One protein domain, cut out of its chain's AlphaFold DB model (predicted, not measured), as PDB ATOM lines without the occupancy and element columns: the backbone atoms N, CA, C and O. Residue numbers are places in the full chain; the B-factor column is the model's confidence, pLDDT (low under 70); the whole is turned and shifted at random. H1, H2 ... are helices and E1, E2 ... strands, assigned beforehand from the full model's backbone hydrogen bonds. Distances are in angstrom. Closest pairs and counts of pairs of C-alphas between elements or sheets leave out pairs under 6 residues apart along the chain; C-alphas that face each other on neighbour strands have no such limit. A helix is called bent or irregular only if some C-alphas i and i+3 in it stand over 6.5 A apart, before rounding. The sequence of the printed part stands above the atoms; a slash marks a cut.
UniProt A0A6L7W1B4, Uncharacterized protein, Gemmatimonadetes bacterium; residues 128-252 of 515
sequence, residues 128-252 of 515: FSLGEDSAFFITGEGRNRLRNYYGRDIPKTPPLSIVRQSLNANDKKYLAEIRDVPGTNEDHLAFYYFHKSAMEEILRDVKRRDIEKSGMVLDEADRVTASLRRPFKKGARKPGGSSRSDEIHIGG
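Overview. This is residues 128 to 252 of the 515 residues of an uncharacterized protein of Gemmatimonadetes bacterium (UniProt A0A6L7W1B4). A small, twisted sheet of three strands has one arm of a long bent helix, H5b, lying slantwise over one face. The other arm, H5a, turns off at a steep angle away from the sheet and has the short helices H3 and H4 packed on it, while H2 crosses H5b near its first residues. The printed part has 125 residues, with named elements in the order E1, H1, H2, H3, H4, H5, E2, E3; the class is mixed, helices and strands. The sheet runs E2, E1, E3, with E2 parallel and E3 antiparallel to E1. The whole is compact, with a radius of gyration of the C-alphas of 15.6 A and spans of 44 by 36 by 26 A.

Along the chain. Find C-alpha 128 at (242.249, 110.825, 98.666); from there E1 runs to residue 133, 16.9 A. H1 is residues 134 to 137, and H2 follows at residues 140 to 149, 14.6 A. Next come H3, residues 160 to 163, and H4, residues 169 to 175. H5, residues 185 to 213, was assigned as one helix by its hydrogen bonds, but it is bent: C-alphas 194 and 197 are 8.0 A apart. Its arms are H5a, residues 185 to 194, 14.0 A, and H5b, residues 197 to 213, 24.3 A, beginning at C-alpha 197 (238.782, 115.739, 82.529). E2 is residues 223 to 229, 19.7 A; E3 is residues 245 to 251, 19.0 A, ending at C-alpha 251 (237.999, 101.027, 101.758).

Arrangement. Look first at inner strand E1: N 130 and O 225 of E2 are 3.1 A apart, and N 129 and O 247 of E3 2.8 A, both within hydrogen-bond range. E1, the five helices and E2 form a strand-helix-strand unit, two parallel neighbour strands with helices between. H5b is on the sheet, making two layers, at a height over the sheet of 7.8 A; it lies over E2 and E1, at 48 degrees to E2 on the local plane. H5a stands to H5b at a steep tilt of 65 degrees. H2 touches H5b with residues 198 to 202 of H5b alone, about perpendicular at 81 degrees; the closest C-alphas are those of Leu 146 and Met 199, 6.7 A. H3 touches H5a, closest at the C-alphas of Leu 160 and Ala 190, 4.4 A. H4 touches H5a at a steep tilt of 57 degrees, opposite ways, closest at the C-alphas of Leu 175 and Asn 185, 5.5 A. H1 and H2 touch only at the corner, closest at the C-alphas of Phe 137 and Arg 143, 4.5 A. In H2, H4, H5a and H5b every O i to N i+4 pair is within hydrogen-bond range; H1 and H3 are too short for such a pair.

Size, cuts and confidence. The C-alphas farthest apart, those of Ala 176 and Gly 215, are 45.9 A apart. The printed part has no cut; the link from E2 to E3 is long, and residues 212 to 217 stand free. No printed residue has a pLDDT under 70.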
ATOM      1  N   PHE A 128     242.090 109.396  98.433       93.38
ATOM      2  CA  PHE A 128     242.249 110.825  98.666       93.38
ATOM      3  C   PHE A 128     241.574 111.596  97.540       93.38
ATOM      4  O   PHE A 128     242.017 111.551  96.393       93.38
ATOM      5  N   SER A 129     240.504 112.318  97.854       92.12
ATOM      6  CA  SER A 129     239.679 113.020  96.879       92.12
ATOM      7  C   SER A 129     239.703 114.525  97.118       92.12
ATOM      8  O   SER A 129     239.275 115.005  98.166       92.12
ATOM      9  N   LEU A 130     240.180 115.287  96.131       92.62
ATOM     10  CA  LEU A 130     240.047 116.744  96.135       92.62
ATOM     11  C   LEU A 130     238.758 117.128  95.405       92.62
ATOM     12  O   LEU A 130     238.640 117.002  94.183       92.62
ATOM     13  N   GLY A 131     237.773 117.582  96.170       92.00
ATOM     14  CA  GLY A 131     236.523 118.099  95.642       92.00
ATOM     15  C   GLY A 131     236.603 119.597  95.370       92.00
ATOM     16  O   GLY A 131     237.016 120.354  96.242       92.00
ATOM     17  N   GLU A 132     236.082 120.079  94.247       93.50
ATOM     18  CA  GLU A 132     236.033 121.518  93.940       93.50
ATOM     19  C   GLU A 132     234.769 121.893  93.143       93.50
ATOM     20  O   GLU A 132     234.110 121.053  92.519       93.50
ATOM     21  N   ASP A 133     234.388 123.165  93.208       93.44
ATOM     22  CA  ASP A 133     233.393 123.774  92.336       93.44
ATOM     23  C   ASP A 133     234.060 124.197  91.023       93.44
ATOM     24  O   ASP A 133     235.016 124.973  91.029       93.44
ATOM     25  N   SER A 134     233.562 123.732  89.874       95.31
ATOM     26  CA  SER A 134     234.195 124.065  88.591       95.31
ATOM     27  C   SER A 134     234.171 125.564  88.262       95.31
ATOM     28  O   SER A 134     234.907 125.996  87.377       95.31
ATOM     29  N   ALA A 135     233.384 126.377  88.984       94.38
ATOM     30  CA  ALA A 135     233.470 127.834  88.912       94.38
ATOM     31  C   ALA A 135     234.887 128.372  89.189       94.38
ATOM     32  O   ALA A 135     235.257 129.403  88.622       94.38
ATOM     33  N   PHE A 136     235.693 127.663  89.987       96.19
ATOM     34  CA  PHE A 136     237.095 127.987  90.262       96.19
ATOM     35  C   PHE A 136     237.933 128.143  88.982       96.19
ATOM     36  O   PHE A 136     238.810 129.000  88.913       96.19
ATOM     37  N   PHE A 137     237.637 127.361  87.940       96.62
ATOM     38  CA  PHE A 137     238.404 127.340  86.692       96.62
ATOM     39  C   PHE A 137     237.964 128.385  85.658       96.62
ATOM     40  O   PHE A 137     238.620 128.543  84.629       96.62
ATOM     41  N   ILE A 138     236.875 129.119  85.910       94.31
ATOM     42  CA  ILE A 138     236.335 130.081  84.940       94.31
ATOM     43  C   ILE A 138     237.248 131.312  84.828       94.31
ATOM     44  O   ILE A 138     237.515 131.779  83.719       94.31
ATOM     45  N   THR A 139     237.770 131.820  85.951       93.12
ATOM     46  CA  THR A 139     238.660 132.996  86.017       93.12
ATOM     47  C   THR A 139     239.771 132.817  87.059       93.12
ATOM     48  O   THR A 139     239.817 131.818  87.774       93.12
ATOM     49  N   GLY A 140     240.703 133.774  87.126       93.81
ATOM     50  CA  GLY A 140     241.727 133.828  88.172       93.81
ATOM     51  C   GLY A 140     242.709 132.655  88.149       93.81
ATOM     52  O   GLY A 140     243.164 132.223  87.088       93.81
ATOM     53  N   GLU A 141     243.053 132.157  89.337       94.12
ATOM     54  CA  GLU A 141     244.060 131.110  89.519       94.12
ATOM     55  C   GLU A 141     243.680 129.797  88.825       94.12
ATOM     56  O   GLU A 141     244.496 129.238  88.091       94.12
ATOM     57  N   GLY A 142     242.442 129.321  88.996       93.81
ATOM     58  CA  GLY A 142     241.991 128.085  88.357       93.81
ATOM     59  C   GLY A 142     242.052 128.182  86.833       93.81
ATOM     60  O   GLY A 142     242.556 127.268  86.180       93.81
ATOM     61  N   ARG A 143     241.656 129.326  86.258       95.31
ATOM     62  CA  ARG A 143     241.794 129.567  84.812       95.31
ATOM     63  C   ARG A 143     243.254 129.524  84.361       95.31
ATOM     64  O   ARG A 143     243.545 128.934  83.327       95.31
ATOM     65  N   ASN A 144     244.174 130.113  85.124       95.44
ATOM     66  CA  ASN A 144     245.605 130.065  84.805       95.44
ATOM     67  C   ASN A 144     246.151 128.630  84.848       95.44
ATOM     68  O   ASN A 144     246.923 128.246  83.975       95.44
ATOM     69  N   ARG A 145     245.707 127.806  85.805       95.50
ATOM     70  CA  ARG A 145     246.072 126.381  85.851       95.50
ATOM     71  C   ARG A 145     245.553 125.624  84.626       95.50
ATOM     72  O   ARG A 145     246.310 124.875  84.018       95.50
ATOM     73  N   LEU A 146     244.305 125.873  84.220       96.06
ATOM     74  CA  LEU A 146     243.723 125.276  83.013       96.06
ATOM     75  C   LEU A 146     244.461 125.712  81.742       96.06
ATOM     76  O   LEU A 146     244.722 124.903  80.859       96.06
ATOM     77  N   ARG A 147     244.851 126.985  81.673       96.06
ATOM     78  CA  ARG A 147     245.665 127.535  80.589       96.06
ATOM     79  C   ARG A 147     247.015 126.823  80.466       96.06
ATOM     80  O   ARG A 147     247.419 126.472  79.361       96.06
ATOM     81  N   ASN A 148     247.691 126.622  81.596       94.75
ATOM     82  CA  ASN A 148     248.982 125.942  81.638       94.75
ATOM     83  C   ASN A 148     248.855 124.476  81.213       94.75
ATOM     84  O   ASN A 148     249.694 124.007  80.453       94.75
ATOM     85  N   TYR A 149     247.788 123.790  81.635       95.88
ATOM     86  CA  TYR A 149     247.505 122.412  81.222       95.88
ATOM     87  C   TYR A 149     247.390 122.271  79.696       95.88
ATOM     88  O   TYR A 149     247.950 121.347  79.119       95.88
ATOM     89  N   TYR A 150     246.733 123.222  79.024       95.75
ATOM     90  CA  TYR A 150     246.620 123.235  77.558       95.75
ATOM     91  C   TYR A 150     247.812 123.887  76.829       95.75
ATOM     92  O   TYR A 150     247.787 124.017  75.609       95.75
ATOM     93  N   GLY A 151     248.856 124.317  77.543       90.25
ATOM     94  CA  GLY A 151     250.089 124.821  76.933       90.25
ATOM     95  C   GLY A 151     250.074 126.271  76.430       90.25
ATOM     96  O   GLY A 151     251.040 126.640  75.768       90.25
ATOM     97  N   ARG A 152     249.032 127.078  76.734       83.56
ATOM     98  CA  ARG A 152     248.965 128.575  76.732       83.56
ATOM     99  C   ARG A 152     247.567 129.121  76.457       83.56
ATOM    100  O   ARG A 152     247.233 130.163  77.010       83.56
ATOM    101  N   ASP A 153     246.764 128.456  75.637       90.12
ATOM    102  CA  ASP A 153     245.407 128.897  75.306       90.12
ATOM    103  C   ASP A 153     244.395 127.830  75.705       90.12
ATOM    104  O   ASP A 153     244.603 126.640  75.492       90.12
ATOM    105  N   ILE A 154     243.289 128.260  76.313       93.88
ATOM    106  CA  ILE A 154     242.202 127.348  76.675       93.88
ATOM    107  C   ILE A 154     241.344 127.150  75.419       93.88
ATOM    108  O   ILE A 154     240.838 128.151  74.898       93.88
ATOM    109  N   PRO A 155     241.146 125.907  74.939       94.06
ATOM    110  CA  PRO A 155     240.308 125.643  73.778       94.06
ATOM    111  C   PRO A 155     238.913 126.250  73.953       94.06
ATOM    112  O   PRO A 155     238.316 126.153  75.027       94.06
ATOM    113  N   LYS A 156     238.385 126.885  72.900       93.75
ATOM    114  CA  LYS A 156     237.071 127.534  72.953       93.75
ATOM    115  C   LYS A 156     235.987 126.488  73.219       93.75
ATOM    116  O   LYS A 156     235.850 125.536  72.456       93.75
ATOM    117  N   THR A 157     235.203 126.687  74.275       95.44
ATOM    118  CA  THR A 157     234.091 125.803  74.637       95.44
ATOM    119  C   THR A 157     233.028 125.783  73.525       95.44
ATOM    120  O   THR A 157     232.509 126.847  73.174       95.44
ATOM    121  N   PRO A 158     232.679 124.610  72.965       95.81
ATOM    122  CA  PRO A 158     231.543 124.482  72.055       95.81
ATOM    123  C   PRO A 158     230.201 124.676  72.789       95.81
ATOM    124  O   PRO A 158     230.136 124.465  74.000       95.81
ATOM    125  N   PRO A 159     229.107 125.008  72.080       95.38
ATOM    126  CA  PRO A 159     227.758 125.028  72.648       95.38
ATOM    127  C   PRO A 159     227.383 123.738  73.395       95.38
ATOM    128  O   PRO A 159     227.776 122.638  72.994       95.38
ATOM    129  N   LEU A 160     226.548 123.858  74.435       94.81
ATOM    130  CA  LEU A 160     226.121 122.724  75.267       94.81
ATOM    131  C   LEU A 160     225.516 121.574  74.448       94.81
ATOM    132  O   LEU A 160     225.778 120.415  74.752       94.81
ATOM    133  N   SER A 161     224.757 121.886  73.396       93.44
ATOM    134  CA  SER A 161     224.143 120.895  72.503       93.44
ATOM    135  C   SER A 161     225.160 119.977  71.815       93.44
ATOM    136  O   SER A 161     224.839 118.830  71.516       93.44
ATOM    137  N   ILE A 162     226.392 120.454  71.604       93.56
ATOM    138  CA  ILE A 162     227.493 119.678  71.022       93.56
ATOM    139  C   ILE A 162     228.208 118.875  72.110       93.56
ATOM    140  O   ILE A 162     228.443 117.681  71.944       93.56
ATOM    141  N   VAL A 163     228.534 119.520  73.234       92.25
ATOM    142  CA  VAL A 163     229.304 118.905  74.330       92.25
ATOM    143  C   VAL A 163     228.488 117.837  75.071       92.25
ATOM    144  O   VAL A 163     229.044 116.872  75.596       92.25
ATOM    145  N   ARG A 164     227.160 117.992  75.132       91.31
ATOM    146  CA  ARG A 164     226.255 117.073  75.824       91.31
ATOM    147  C   ARG A 164     224.889 117.005  75.145       91.31
ATOM    148  O   ARG A 164     223.948 117.696  75.525       91.31
ATOM    149  N   GLN A 165     224.781 116.089  74.187       87.69
ATOM    150  CA  GLN A 165     223.580 115.895  73.365       87.69
ATOM    151  C   GLN A 165     222.343 115.448  74.165       87.69
ATOM    152  O   GLN A 165     221.224 115.807  73.814       87.69
ATOM    153  N   SER A 166     222.525 114.689  75.256       92.31
ATOM    154  CA  SER A 166     221.423 114.212  76.103       92.31
ATOM    155  C   SER A 166     221.514 114.783  77.521       92.31
ATOM    156  O   SER A 166     222.444 114.484  78.277       92.31
ATOM    157  N   LEU A 167     220.541 115.627  77.880       93.38
ATOM    158  CA  LEU A 167     220.456 116.283  79.188       93.38
ATOM    159  C   LEU A 167     219.697 115.414  80.196       93.38
ATOM    160  O   LEU A 167     218.540 115.047  79.973       93.38
ATOM    161  N   ASN A 168     220.309 115.153  81.353       93.81
ATOM    162  CA  ASN A 168     219.642 114.442  82.444       93.81
ATOM    163  C   ASN A 168     218.804 115.390  83.328       93.81
ATOM    164  O   ASN A 168     218.834 116.611  83.173       93.81
ATOM    165  N   ALA A 169     218.059 114.835  84.290       93.94
ATOM    166  CA  ALA A 169     217.203 115.619  85.188       93.94
ATOM    167  C   ALA A 169     217.971 116.705  85.965       93.94
ATOM    168  O   ALA A 169     217.478 117.818  86.138       93.94
ATOM    169  N   ASN A 170     219.205 116.412  86.387       92.06
ATOM    170  CA  ASN A 170     220.041 117.370  87.105       92.06
ATOM    171  C   ASN A 170     220.565 118.490  86.195       92.06
ATOM    172  O   ASN A 170     220.751 119.607  86.669       92.06
ATOM    173  N   ASP A 171     220.801 118.206  84.913       93.69
ATOM    174  CA  ASP A 171     221.160 119.213  83.912       93.69
ATOM    175  C   ASP A 171     219.981 120.158  83.672       93.69
ATOM    176  O   ASP A 171     220.132 121.368  83.796       93.69
ATOM    177  N   LYS A 172     218.779 119.612  83.451       94.69
ATOM    178  CA  LYS A 172     217.552 120.411  83.285       94.69
ATOM    179  C   LYS A 172     217.284 121.299  84.502       94.69
ATOM    180  O   LYS A 172     217.019 122.488  84.348       94.69
ATOM    181  N   LYS A 173     217.434 120.749  85.712       93.62
ATOM    182  CA  LYS A 173     217.322 121.514  86.961       93.62
ATOM    183  C   LYS A 173     218.368 122.628  87.038       93.62
ATOM    184  O   LYS A 173     218.026 123.746  87.389       93.62
ATOM    185  N   TYR A 174     219.620 122.336  86.679       93.81
ATOM    186  CA  TYR A 174     220.700 123.324  86.678       93.81
ATOM    187  C   TYR A 174     220.428 124.495  85.732       93.81
ATOM    188  O   TYR A 174     220.741 125.629  86.090       93.81
ATOM    189  N   LEU A 175     219.894 124.211  84.540       94.31
ATOM    190  CA  LEU A 175     219.596 125.208  83.512       94.31
ATOM    191  C   LEU A 175     218.438 126.126  83.915       94.31
ATOM    192  O   LEU A 175     218.518 127.325  83.668       94.31
ATOM    193  N   ALA A 176     217.423 125.588  84.596       94.12
ATOM    194  CA  ALA A 176     216.251 126.333  85.059       94.12
ATOM    195  C   ALA A 176     216.523 127.291  86.239       94.12
ATOM    196  O   ALA A 176     215.630 128.024  86.656       94.12
ATOM    197  N   GLU A 177     217.722 127.275  86.824       91.56
ATOM    198  CA  GLU A 177     218.043 128.110  87.983       91.56
ATOM    199  C   GLU A 177     218.372 129.550  87.592       91.56
ATOM    200  O   GLU A 177     219.221 129.798  86.744       91.56
ATOM    201  N   ILE A 178     217.781 130.519  88.283       86.19
ATOM    202  CA  ILE A 178     218.134 131.929  88.115       86.19
ATOM    203  C   ILE A 178     219.334 132.232  89.013       86.19
ATOM    204  O   ILE A 178     219.296 131.967  90.217       86.19
ATOM    205  N   ARG A 179     220.413 132.761  88.432       82.69
ATOM    206  CA  ARG A 179     221.640 133.112  89.157       82.69
ATOM    207  C   ARG A 179     222.123 134.490  88.734       82.69
ATOM    208  O   ARG A 179     222.191 134.777  87.545       82.69
ATOM    209  N   ASP A 180     222.507 135.293  89.715       87.00
ATOM    210  CA  ASP A 180     223.121 136.602  89.502       87.00
ATOM    211  C   ASP A 180     224.646 136.452  89.360       87.00
ATOM    212  O   ASP A 180     225.419 136.721  90.279       87.00
ATOM    213  N   VAL A 181     225.081 135.881  88.232       87.62
ATOM    214  CA  VAL A 181     226.499 135.704  87.881       87.62
ATOM    215  C   VAL A 181     226.715 136.007  86.394       87.62
ATOM    216  O   VAL A 181     225.823 135.739  85.592       87.62
ATOM    217  N   PRO A 182     227.890 136.527  85.988       88.12
ATOM    218  CA  PRO A 182     228.175 136.771  84.576       88.12
ATOM    219  C   PRO A 182     228.144 135.477  83.747       88.12
ATOM    220  O   PRO A 182     228.768 134.498  84.149       88.12
ATOM    221  N   GLY A 183     227.496 135.506  82.576       89.06
ATOM    222  CA  GLY A 183     227.382 134.367  81.647       89.06
ATOM    223  C   GLY A 183     226.067 133.587  81.777       89.06
ATOM    224  O   GLY A 183     225.311 133.775  82.727       89.06
ATOM    225  N   THR A 184     225.772 132.708  80.813       92.94
ATOM    226  CA  THR A 184     224.552 131.882  80.846       92.94
ATOM    227  C   THR A 184     224.793 130.541  81.542       92.94
ATOM    228  O   THR A 184     225.907 130.012  81.573       92.94
ATOM    229  N   ASN A 185     223.737 129.932  82.091       93.06
ATOM    230  CA  ASN A 185     223.831 128.575  82.643       93.06
ATOM    231  C   ASN A 185     224.230 127.537  81.588       93.06
ATOM    232  O   ASN A 185     224.853 126.532  81.932       93.06
ATOM    233  N   GLU A 186     223.869 127.769  80.328       94.62
ATOM    234  CA  GLU A 186     224.215 126.905  79.201       94.62
ATOM    235  C   GLU A 186     225.718 126.960  78.931       94.62
ATOM    236  O   GLU A 186     226.349 125.904  78.860       94.62
ATOM    237  N   ASP A 187     226.309 128.159  78.910       94.75
ATOM    238  CA  ASP A 187     227.757 128.350  78.759       94.75
ATOM    239  C   ASP A 187     228.528 127.722  79.923       94.75
ATOM    240  O   ASP A 187     229.508 127.003  79.724       94.75
ATOM    241  N   HIS A 188     228.061 127.938  81.154       95.19
ATOM    242  CA  HIS A 188     228.671 127.360  82.351       95.19
ATOM    243  C   HIS A 188     228.632 125.830  82.344       95.19
ATOM    244  O   HIS A 188     229.612 125.170  82.705       95.19
ATOM    245  N   LEU A 189     227.506 125.247  81.929       95.81
ATOM    246  CA  LEU A 189     227.350 123.799  81.868       95.81
ATOM    247  C   LEU A 189     228.161 123.190  80.716       95.81
ATOM    248  O   LEU A 189     228.760 122.128  80.897       95.81
ATOM    249  N   ALA A 190     228.232 123.869  79.568       96.75
ATOM    250  CA  ALA A 190     229.089 123.478  78.454       96.75
ATOM    251  C   ALA A 190     230.567 123.498  78.864       96.75
ATOM    252  O   ALA A 190     231.273 122.511  78.654       96.75
ATOM    253  N   PHE A 191     231.011 124.572  79.530       96.56
ATOM    254  CA  PHE A 191     232.374 124.712  80.046       96.56
ATOM    255  C   PHE A 191     232.723 123.569  81.000       96.56
ATOM    256  O   PHE A 191     233.771 122.936  80.857       96.56
ATOM    257  N   TYR A 192     231.815 123.264  81.935       96.12
ATOM    258  CA  TYR A 192     231.979 122.165  82.882       96.12
ATOM    259  C   TYR A 192     232.222 120.833  82.183       96.12
ATOM    260  O   TYR A 192     233.193 120.160  82.510       96.12
ATOM    261  N   TYR A 193     231.358 120.444  81.241       96.62
ATOM    262  CA  TYR A 193     231.482 119.145  80.584       96.62
ATOM    263  C   TYR A 193     232.685 119.075  79.648       96.62
ATOM    264  O   TYR A 193     233.365 118.052  79.629       96.62
ATOM    265  N   PHE A 194     232.974 120.153  78.920       97.12
ATOM    266  CA  PHE A 194     234.044 120.174  77.931       97.12
ATOM    267  C   PHE A 194     235.435 120.098  78.572       97.12
ATOM    268  O   PHE A 194     236.288 119.350  78.104       97.12
ATOM    269  N   HIS A 195     235.660 120.813  79.679       97.12
ATOM    270  CA  HIS A 195     236.961 120.837  80.359       97.12
ATOM    271  C   HIS A 195     237.058 119.874  81.549       97.12
ATOM    272  O   HIS A 195     238.059 119.898  82.266       97.12
ATOM    273  N   LYS A 196     236.036 119.040  81.796       95.88
ATOM    274  CA  LYS A 196     235.924 118.240  83.026       95.88
ATOM    275  C   LYS A 196     237.182 117.427  83.326       95.88
ATOM    276  O   LYS A 196     237.734 117.550  84.413       95.88
ATOM    277  N   SER A 197     237.636 116.635  82.358       95.50
ATOM    278  CA  SER A 197     238.782 115.739  82.529       95.50
ATOM    279  C   SER A 197     240.075 116.502  82.821       95.50
ATOM    280  O   SER A 197     240.803 116.123  83.734       95.50
ATOM    281  N   ALA A 198     240.316 117.614  82.117       96.75
ATOM    282  CA  ALA A 198     241.477 118.474  82.347       96.75
ATOM    283  C   ALA A 198     241.447 119.098  83.751       96.75
ATOM    284  O   ALA A 198     242.434 119.065  84.482       96.75
ATOM    285  N   MET A 199     240.290 119.622  84.165       97.38
ATOM    286  CA  MET A 199     240.115 120.173  85.509       97.38
ATOM    287  C   MET A 199     240.318 119.097  86.596       97.38
ATOM    288  O   MET A 199     240.975 119.369  87.597       97.38
ATOM    289  N   GLU A 200     239.810 117.873  86.411       96.69
ATOM    290  CA  GLU A 200     240.009 116.757  87.353       96.69
ATOM    291  C   GLU A 200     241.475 116.302  87.420       96.69
ATOM    292  O   GLU A 200     241.966 115.968  88.496       96.69
ATOM    293  N   GLU A 201     242.202 116.305  86.305       96.44
ATOM    294  CA  GLU A 201     243.638 116.008  86.277       96.44
ATOM    295  C   GLU A 201     244.459 117.050  87.038       96.44
ATOM    296  O   GLU A 201     245.200 116.683  87.949       96.44
ATOM    297  N   ILE A 202     244.216 118.339  86.789       96.25
ATOM    298  CA  ILE A 202     244.862 119.430  87.530       96.25
ATOM    299  C   ILE A 202     244.645 119.274  89.039       96.25
ATOM    300  O   ILE A 202     245.575 119.458  89.824       96.25
ATOM    301  N   LEU A 203     243.423 118.954  89.471       95.75
ATOM    302  CA  LEU A 203     243.122 118.772  90.894       95.75
ATOM    303  C   LEU A 203     243.774 117.516  91.479       95.75
ATOM    304  O   LEU A 203     244.238 117.565  92.619       95.75
ATOM    305  N   ARG A 204     243.860 116.418  90.718       95.62
ATOM    306  CA  ARG A 204     244.603 115.217  91.137       95.62
ATOM    307  C   ARG A 204     246.079 115.527  91.354       95.62
ATOM    308  O   ARG A 204     246.619 115.134  92.381       95.62
ATOM    309  N   ASP A 205     246.705 116.288  90.461       94.44
ATOM    310  CA  ASP A 205     248.117 116.666  90.595       94.44
ATOM    311  C   ASP A 205     248.365 117.636  91.752       94.44
ATOM    312  O   ASP A 205     249.433 117.640  92.362       94.44
ATOM    313  N   VAL A 206     247.387 118.479  92.081       92.50
ATOM    314  CA  VAL A 206     247.432 119.289  93.307       92.50
ATOM    315  C   VAL A 206     247.391 118.384  94.527       92.50
ATOM    316  O   VAL A 206     248.259 118.495  95.385       92.50
ATOM    317  N   LYS A 207     246.435 117.450  94.582       92.25
ATOM    318  CA  LYS A 207     246.302 116.554  95.730       92.25
ATOM    319  C   LYS A 207     247.515 115.644  95.900       92.25
ATOM    320  O   LYS A 207     247.936 115.426  97.029       92.25
ATOM    321  N   ARG A 208     248.094 115.151  94.801       91.94
ATOM    322  CA  ARG A 208     249.319 114.342  94.826       91.94
ATOM    323  C   ARG A 208     250.487 115.131  95.419       91.94
ATOM    324  O   ARG A 208     251.119 114.643  96.343       91.94
ATOM    325  N   ARG A 209     250.696 116.377  94.981       89.31
ATOM    326  CA  ARG A 209     251.735 117.249  95.554       89.31
ATOM    327  C   ARG A 209     251.503 117.560  97.029       89.31
ATOM    328  O   ARG A 209     252.460 117.593  97.790       89.31
ATOM    329  N   ASP A 210     250.254 117.778  97.439       87.31
ATOM    330  CA  ASP A 210     249.922 118.008  98.851       87.31
ATOM    331  C   ASP A 210     250.249 116.774  99.717       87.31
ATOM    332  O   ASP A 210     250.695 116.923 100.850       87.31
ATOM    333  N   ILE A 211     250.059 115.562  99.177       87.69
ATOM    334  CA  ILE A 211     250.426 114.287  99.819       87.69
ATOM    335  C   ILE A 211     251.948 114.108  99.877       87.69
ATOM    336  O   ILE A 211     252.490 113.794 100.930       87.69
ATOM    337  N   GLU A 212     252.647 114.342  98.767       86.12
ATOM    338  CA  GLU A 212     254.111 114.240  98.702       86.12
ATOM    339  C   GLU A 212     254.775 115.203  99.694       86.12
ATOM    340  O   GLU A 212     255.706 114.829 100.404       86.12
ATOM    341  N   LYS A 213     254.247 116.427  99.803       82.00
ATOM    342  CA  LYS A 213     254.729 117.448 100.740       82.00
ATOM    343  C   LYS A 213     254.598 117.062 102.210       82.00
ATOM    344  O   LYS A 213     255.418 117.507 102.999       82.00
ATOM    345  N   SER A 214     253.613 116.248 102.597       80.19
ATOM    346  CA  SER A 214     253.513 115.779 103.991       80.19
ATOM    347  C   SER A 214     254.482 114.645 104.326       80.19
ATOM    348  O   SER A 214     254.520 114.181 105.472       80.19
ATOM    349  N   GLY A 215     255.235 114.154 103.337       83.12
ATOM    350  CA  GLY A 215     256.066 112.961 103.471       83.12
ATOM    351  C   GLY A 215     255.248 111.677 103.633       83.12
ATOM    352  O   GLY A 215     255.783 110.677 104.107       83.12
ATOM    353  N   MET A 216     253.953 111.693 103.295       85.75
ATOM    354  CA  MET A 216     253.113 110.499 103.349       85.75
ATOM    355  C   MET A 216     253.399 109.600 102.144       85.75
ATOM    356  O   MET A 216     253.301 110.026 100.994       85.75
ATOM    357  N   VAL A 217     253.701 108.333 102.421       85.19
ATOM    358  CA  VAL A 217     253.888 107.303 101.396       85.19
ATOM    359  C   VAL A 217     252.551 106.612 101.133       85.19
ATOM    360  O   VAL A 217     251.864 106.177 102.064       85.19
ATOM    361  N   LEU A 218     252.172 106.563  99.856       87.62
ATOM    362  CA  LEU A 218     250.984 105.860  99.380       87.62
ATOM    363  C   LEU A 218     251.305 104.377  99.186       87.62
ATOM    364  O   LEU A 218     252.320 104.050  98.569       87.62
ATOM    365  N   ASP A 219     250.417 103.506  99.659       88.88
ATOM    366  CA  ASP A 219     250.492 102.078  99.354       88.88
ATOM    367  C   ASP A 219     250.022 101.830  97.913       88.88
ATOM    368  O   ASP A 219     249.295 102.638  97.329       88.88
ATOM    369  N   GLU A 220     250.363 100.673  97.336       87.44
ATOM    370  CA  GLU A 220     249.955 100.315  95.964       87.44
ATOM    371  C   GLU A 220     248.428 100.343  95.756       87.44
ATOM    372  O   GLU A 220     247.941 100.617  94.657       87.44
ATOM    373  N   ALA A 221     247.659 100.064  96.812       89.69
ATOM    374  CA  ALA A 221     246.199 100.054  96.776       89.69
ATOM    375  C   ALA A 221     245.562 101.450  96.919       89.69
ATOM    376  O   ALA A 221     244.363 101.603  96.634       89.69
ATOM    377  N   ASP A 222     246.328 102.455  97.355       92.81
ATOM    378  CA  ASP A 222     245.834 103.809  97.579       92.81
ATOM    379  C   ASP A 222     245.579 104.546  96.264       92.81
ATOM    380  O   ASP A 222     246.189 104.297  95.221       92.81
ATOM    381  N   ARG A 223     244.635 105.490  96.292       94.25
ATOM    382  CA  ARG A 223     244.225 106.243  95.100       94.25
ATOM    383  C   ARG A 223     244.138 107.732  95.373       94.25
ATOM    384  O   ARG A 223     243.608 108.160  96.394       94.25
ATOM    385  N   VAL A 224     244.559 108.523  94.389       94.50
ATOM    386  CA  VAL A 224     244.341 109.973  94.354       94.50
ATOM    387  C   VAL A 224     243.322 110.297  93.269       94.50
ATOM    388  O   VAL A 224     243.523 110.011  92.086       94.50
ATOM    389  N   THR A 225     242.210 110.898  93.672       94.50
ATOM    390  CA  THR A 225     241.092 111.257  92.800       94.50
ATOM    391  C   THR A 225     240.729 112.731  92.949       94.50
ATOM    392  O   THR A 225     241.157 113.420  93.873       94.50
ATOM    393  N   ALA A 226     239.910 113.228  92.029       93.88
ATOM    394  CA  ALA A 226     239.299 114.543  92.140       93.88
ATOM    395  C   ALA A 226     237.813 114.442  91.817       93.88
ATOM    396  O   ALA A 226     237.400 113.594  91.023       93.88
ATOM    397  N   SER A 227     237.011 115.314  92.425       90.88
ATOM    398  CA  SER A 227     235.588 115.415  92.122       90.88
ATOM    399  C   SER A 227     235.197 116.856  91.814       90.88
ATOM    400  O   SER A 227     235.469 117.782  92.575       90.88
ATOM    401  N   LEU A 228     234.525 117.059  90.681       92.44
ATOM    402  CA  LEU A 228     234.038 118.377  90.283       92.44
ATOM    403  C   LEU A 228     232.522 118.461  90.351       92.44
ATOM    404  O   LEU A 228     231.793 117.695  89.705       92.44
ATOM    405  N   ARG A 229     232.039 119.459  91.091       92.56
ATOM    406  CA  ARG A 229     230.638 119.884  91.037       92.56
ATOM    407  C   ARG A 229     230.450 120.882  89.897       92.56
ATOM    408  O   ARG A 229     231.373 121.619  89.566       92.56
ATOM    409  N   ARG A 230     229.241 120.896  89.320       93.44
ATOM    410  CA  ARG A 230     228.831 121.909  88.332       93.44
ATOM    411  C   ARG A 230     229.061 123.321  88.904       93.44
ATOM    412  O   ARG A 230     228.948 123.467  90.125       93.44
ATOM    413  N   PRO A 231     229.289 124.347  88.064       92.25
ATOM    414  CA  PRO A 231     229.619 125.681  88.542       92.25
ATOM    415  C   PRO A 231     228.552 126.230  89.492       92.25
ATOM    416  O   PRO A 231     227.358 126.140  89.191       92.25
ATOM    417  N   PHE A 232     228.984 126.819  90.604       90.19
ATOM    418  CA  PHE A 232     228.155 127.485  91.617       90.19
ATOM    419  C   PHE A 232     227.245 126.553  92.433       90.19
ATOM    420  O   PHE A 232     226.257 126.998  93.024       90.19
ATOM    421  N   LYS A 233     227.551 125.250  92.480       88.25
ATOM    422  CA  LYS A 233     226.756 124.262  93.230       88.25
ATOM    423  C   LYS A 233     227.288 123.929  94.604       88.25
ATOM    424  O   LYS A 233     226.488 123.630  95.485       88.25
ATOM    425  N   LYS A 234     228.604 123.932  94.783       77.94
ATOM    426  CA  LYS A 234     229.218 123.489  96.037       77.94
ATOM    427  C   LYS A 234     229.316 124.620  97.057       77.94
ATOM    428  O   LYS A 234     229.207 124.382  98.253       77.94
ATOM    429  N   GLY A 235     229.453 125.855  96.577       80.00
ATOM    430  CA  GLY A 235     229.536 127.032  97.442       80.00
ATOM    431  C   GLY A 235     230.165 128.258  96.788       80.00
ATOM    432  O   GLY A 235     230.028 129.356  97.327       80.00
ATOM    433  N   ALA A 236     230.801 128.111  95.621       84.94
ATOM    434  CA  ALA A 236     231.298 129.252  94.866       84.94
ATOM    435  C   ALA A 236     230.131 130.182  94.493       84.94
ATOM    436  O   ALA A 236     229.119 129.741  93.952       84.94
ATOM    437  N   ARG A 237     230.262 131.475  94.807       84.88
ATOM    438  CA  ARG A 237     229.236 132.498  94.519       84.88
ATOM    439  C   ARG A 237     229.566 133.373  93.313       84.88
ATOM    440  O   ARG A 237     228.708 134.106  92.848       84.88
ATOM    441  N   LYS A 238     230.803 133.305  92.819       90.94
ATOM    442  CA  LYS A 238     231.306 134.091  91.689       90.94
ATOM    443  C   LYS A 238     232.319 133.281  90.874       90.94
ATOM    444  O   LYS A 238     232.918 132.357  91.437       90.94
ATOM    445  N   PRO A 239     232.530 133.602  89.585       91.56
ATOM    446  CA  PRO A 239     233.601 133.007  88.790       91.56
ATOM    447  C   PRO A 239     234.963 133.131  89.491       91.56
ATOM    448  O   PRO A 239     235.265 134.171  90.080       91.56
ATOM    449  N   GLY A 240     235.756 132.060  89.468       91.12
ATOM    450  CA  GLY A 240     237.030 131.962  90.190       91.12
ATOM    451  C   GLY A 240     236.886 131.674  91.691       91.12
ATOM    452  O   GLY A 240     237.888 131.525  92.384       91.12
ATOM    453  N   GLY A 241     235.660 131.584  92.219       89.50
ATOM    454  CA  GLY A 241     235.418 131.186  93.604       89.50
ATOM    455  C   GLY A 241     235.764 129.714  93.839       89.50
ATOM    456  O   GLY A 241     235.323 128.853  93.082       89.50
ATOM    457  N   SER A 242     236.512 129.434  94.907       88.44
ATOM    458  CA  SER A 242     236.817 128.073  95.367       88.44
ATOM    459  C   SER A 242     235.853 127.640  96.475       88.44
ATOM    460  O   SER A 242     235.416 128.431  97.312       88.44
ATOM    461  N   SER A 243     235.533 126.354  96.471       87.44
ATOM    462  CA  SER A 243     234.813 125.599  97.491       87.44
ATOM    463  C   SER A 243     235.513 124.243  97.698       87.44
ATOM    464  O   SER A 243     234.883 123.182  97.747       87.44
ATOM    465  N   ARG A 244     236.849 124.267  97.790       89.19
ATOM    466  CA  ARG A 244     237.694 123.076  97.966       89.19
ATOM    467  C   ARG A 244     237.231 122.209  99.149       89.19
ATOM    468  O   ARG A 244     236.961 122.727 100.228       89.19
ATOM    469  N   SER A 245     237.153 120.892  98.977       87.25
ATOM    470  CA  SER A 245     237.088 119.906 100.071       87.25
ATOM    471  C   SER A 245     238.179 118.867  99.861       87.25
ATOM    472  O   SER A 245     238.510 118.544  98.722       87.25
ATOM    473  N   ASP A 246     238.731 118.367 100.959       87.94
ATOM    474  CA  ASP A 246     239.735 117.312 100.960       87.94
ATOM    475  C   ASP A 246     239.148 116.136 101.728       87.94
ATOM    476  O   ASP A 246     239.100 116.141 102.954       87.94
ATOM    477  N   GLU A 247     238.639 115.168 100.977       87.25
ATOM    478  CA  GLU A 247     237.932 114.005 101.502       87.25
ATOM    479  C   GLU A 247     238.846 112.784 101.446       87.25
ATOM    480  O   GLU A 247     239.582 112.577 100.478       87.25
ATOM    481  N   ILE A 248     238.796 111.971 102.493       89.62
ATOM    482  CA  ILE A 248     239.511 110.705 102.597       89.62
ATOM    483  C   ILE A 248     238.474 109.617 102.833       89.62
ATOM    484  O   ILE A 248     237.797 109.580 103.865       89.62
ATOM    485  N   HIS A 249     238.347 108.730 101.853       89.94
ATOM    486  CA  HIS A 249     237.496 107.553 101.955       89.94
ATOM    487  C   HIS A 249     238.347 106.332 102.266       89.94
ATOM    488  O   HIS A 249     239.401 106.140 101.658       89.94
ATOM    489  N   ILE A 250     237.859 105.500 103.181       91.44
ATOM    490  CA  ILE A 250     238.562 104.307 103.639       91.44
ATOM    491  C   ILE A 250     237.817 103.089 103.098       91.44
ATOM    492  O   ILE A 250     236.638 102.884 103.388       91.44
ATOM    493  N   GLY A 251     238.484 102.317 102.243       92.00
ATOM    494  CA  GLY A 251     237.999 101.027 101.758       92.00
ATOM    495  C   GLY A 251     238.479  99.886 102.653       92.00
ATOM    496  O   GLY A 251     239.496 100.034 103.323       92.00
ATOM    497  N   GLY A 252     237.768  98.755 102.637       92.00
ATOM    498  CA  GLY A 252     238.071  97.591 103.483       92.00
ATOM    499  C   GLY A 252     237.387  97.616 104.854       92.00
ATOM    500  O   GLY A 252     237.587  96.704 105.645       92.00
TER     501      GLY A 252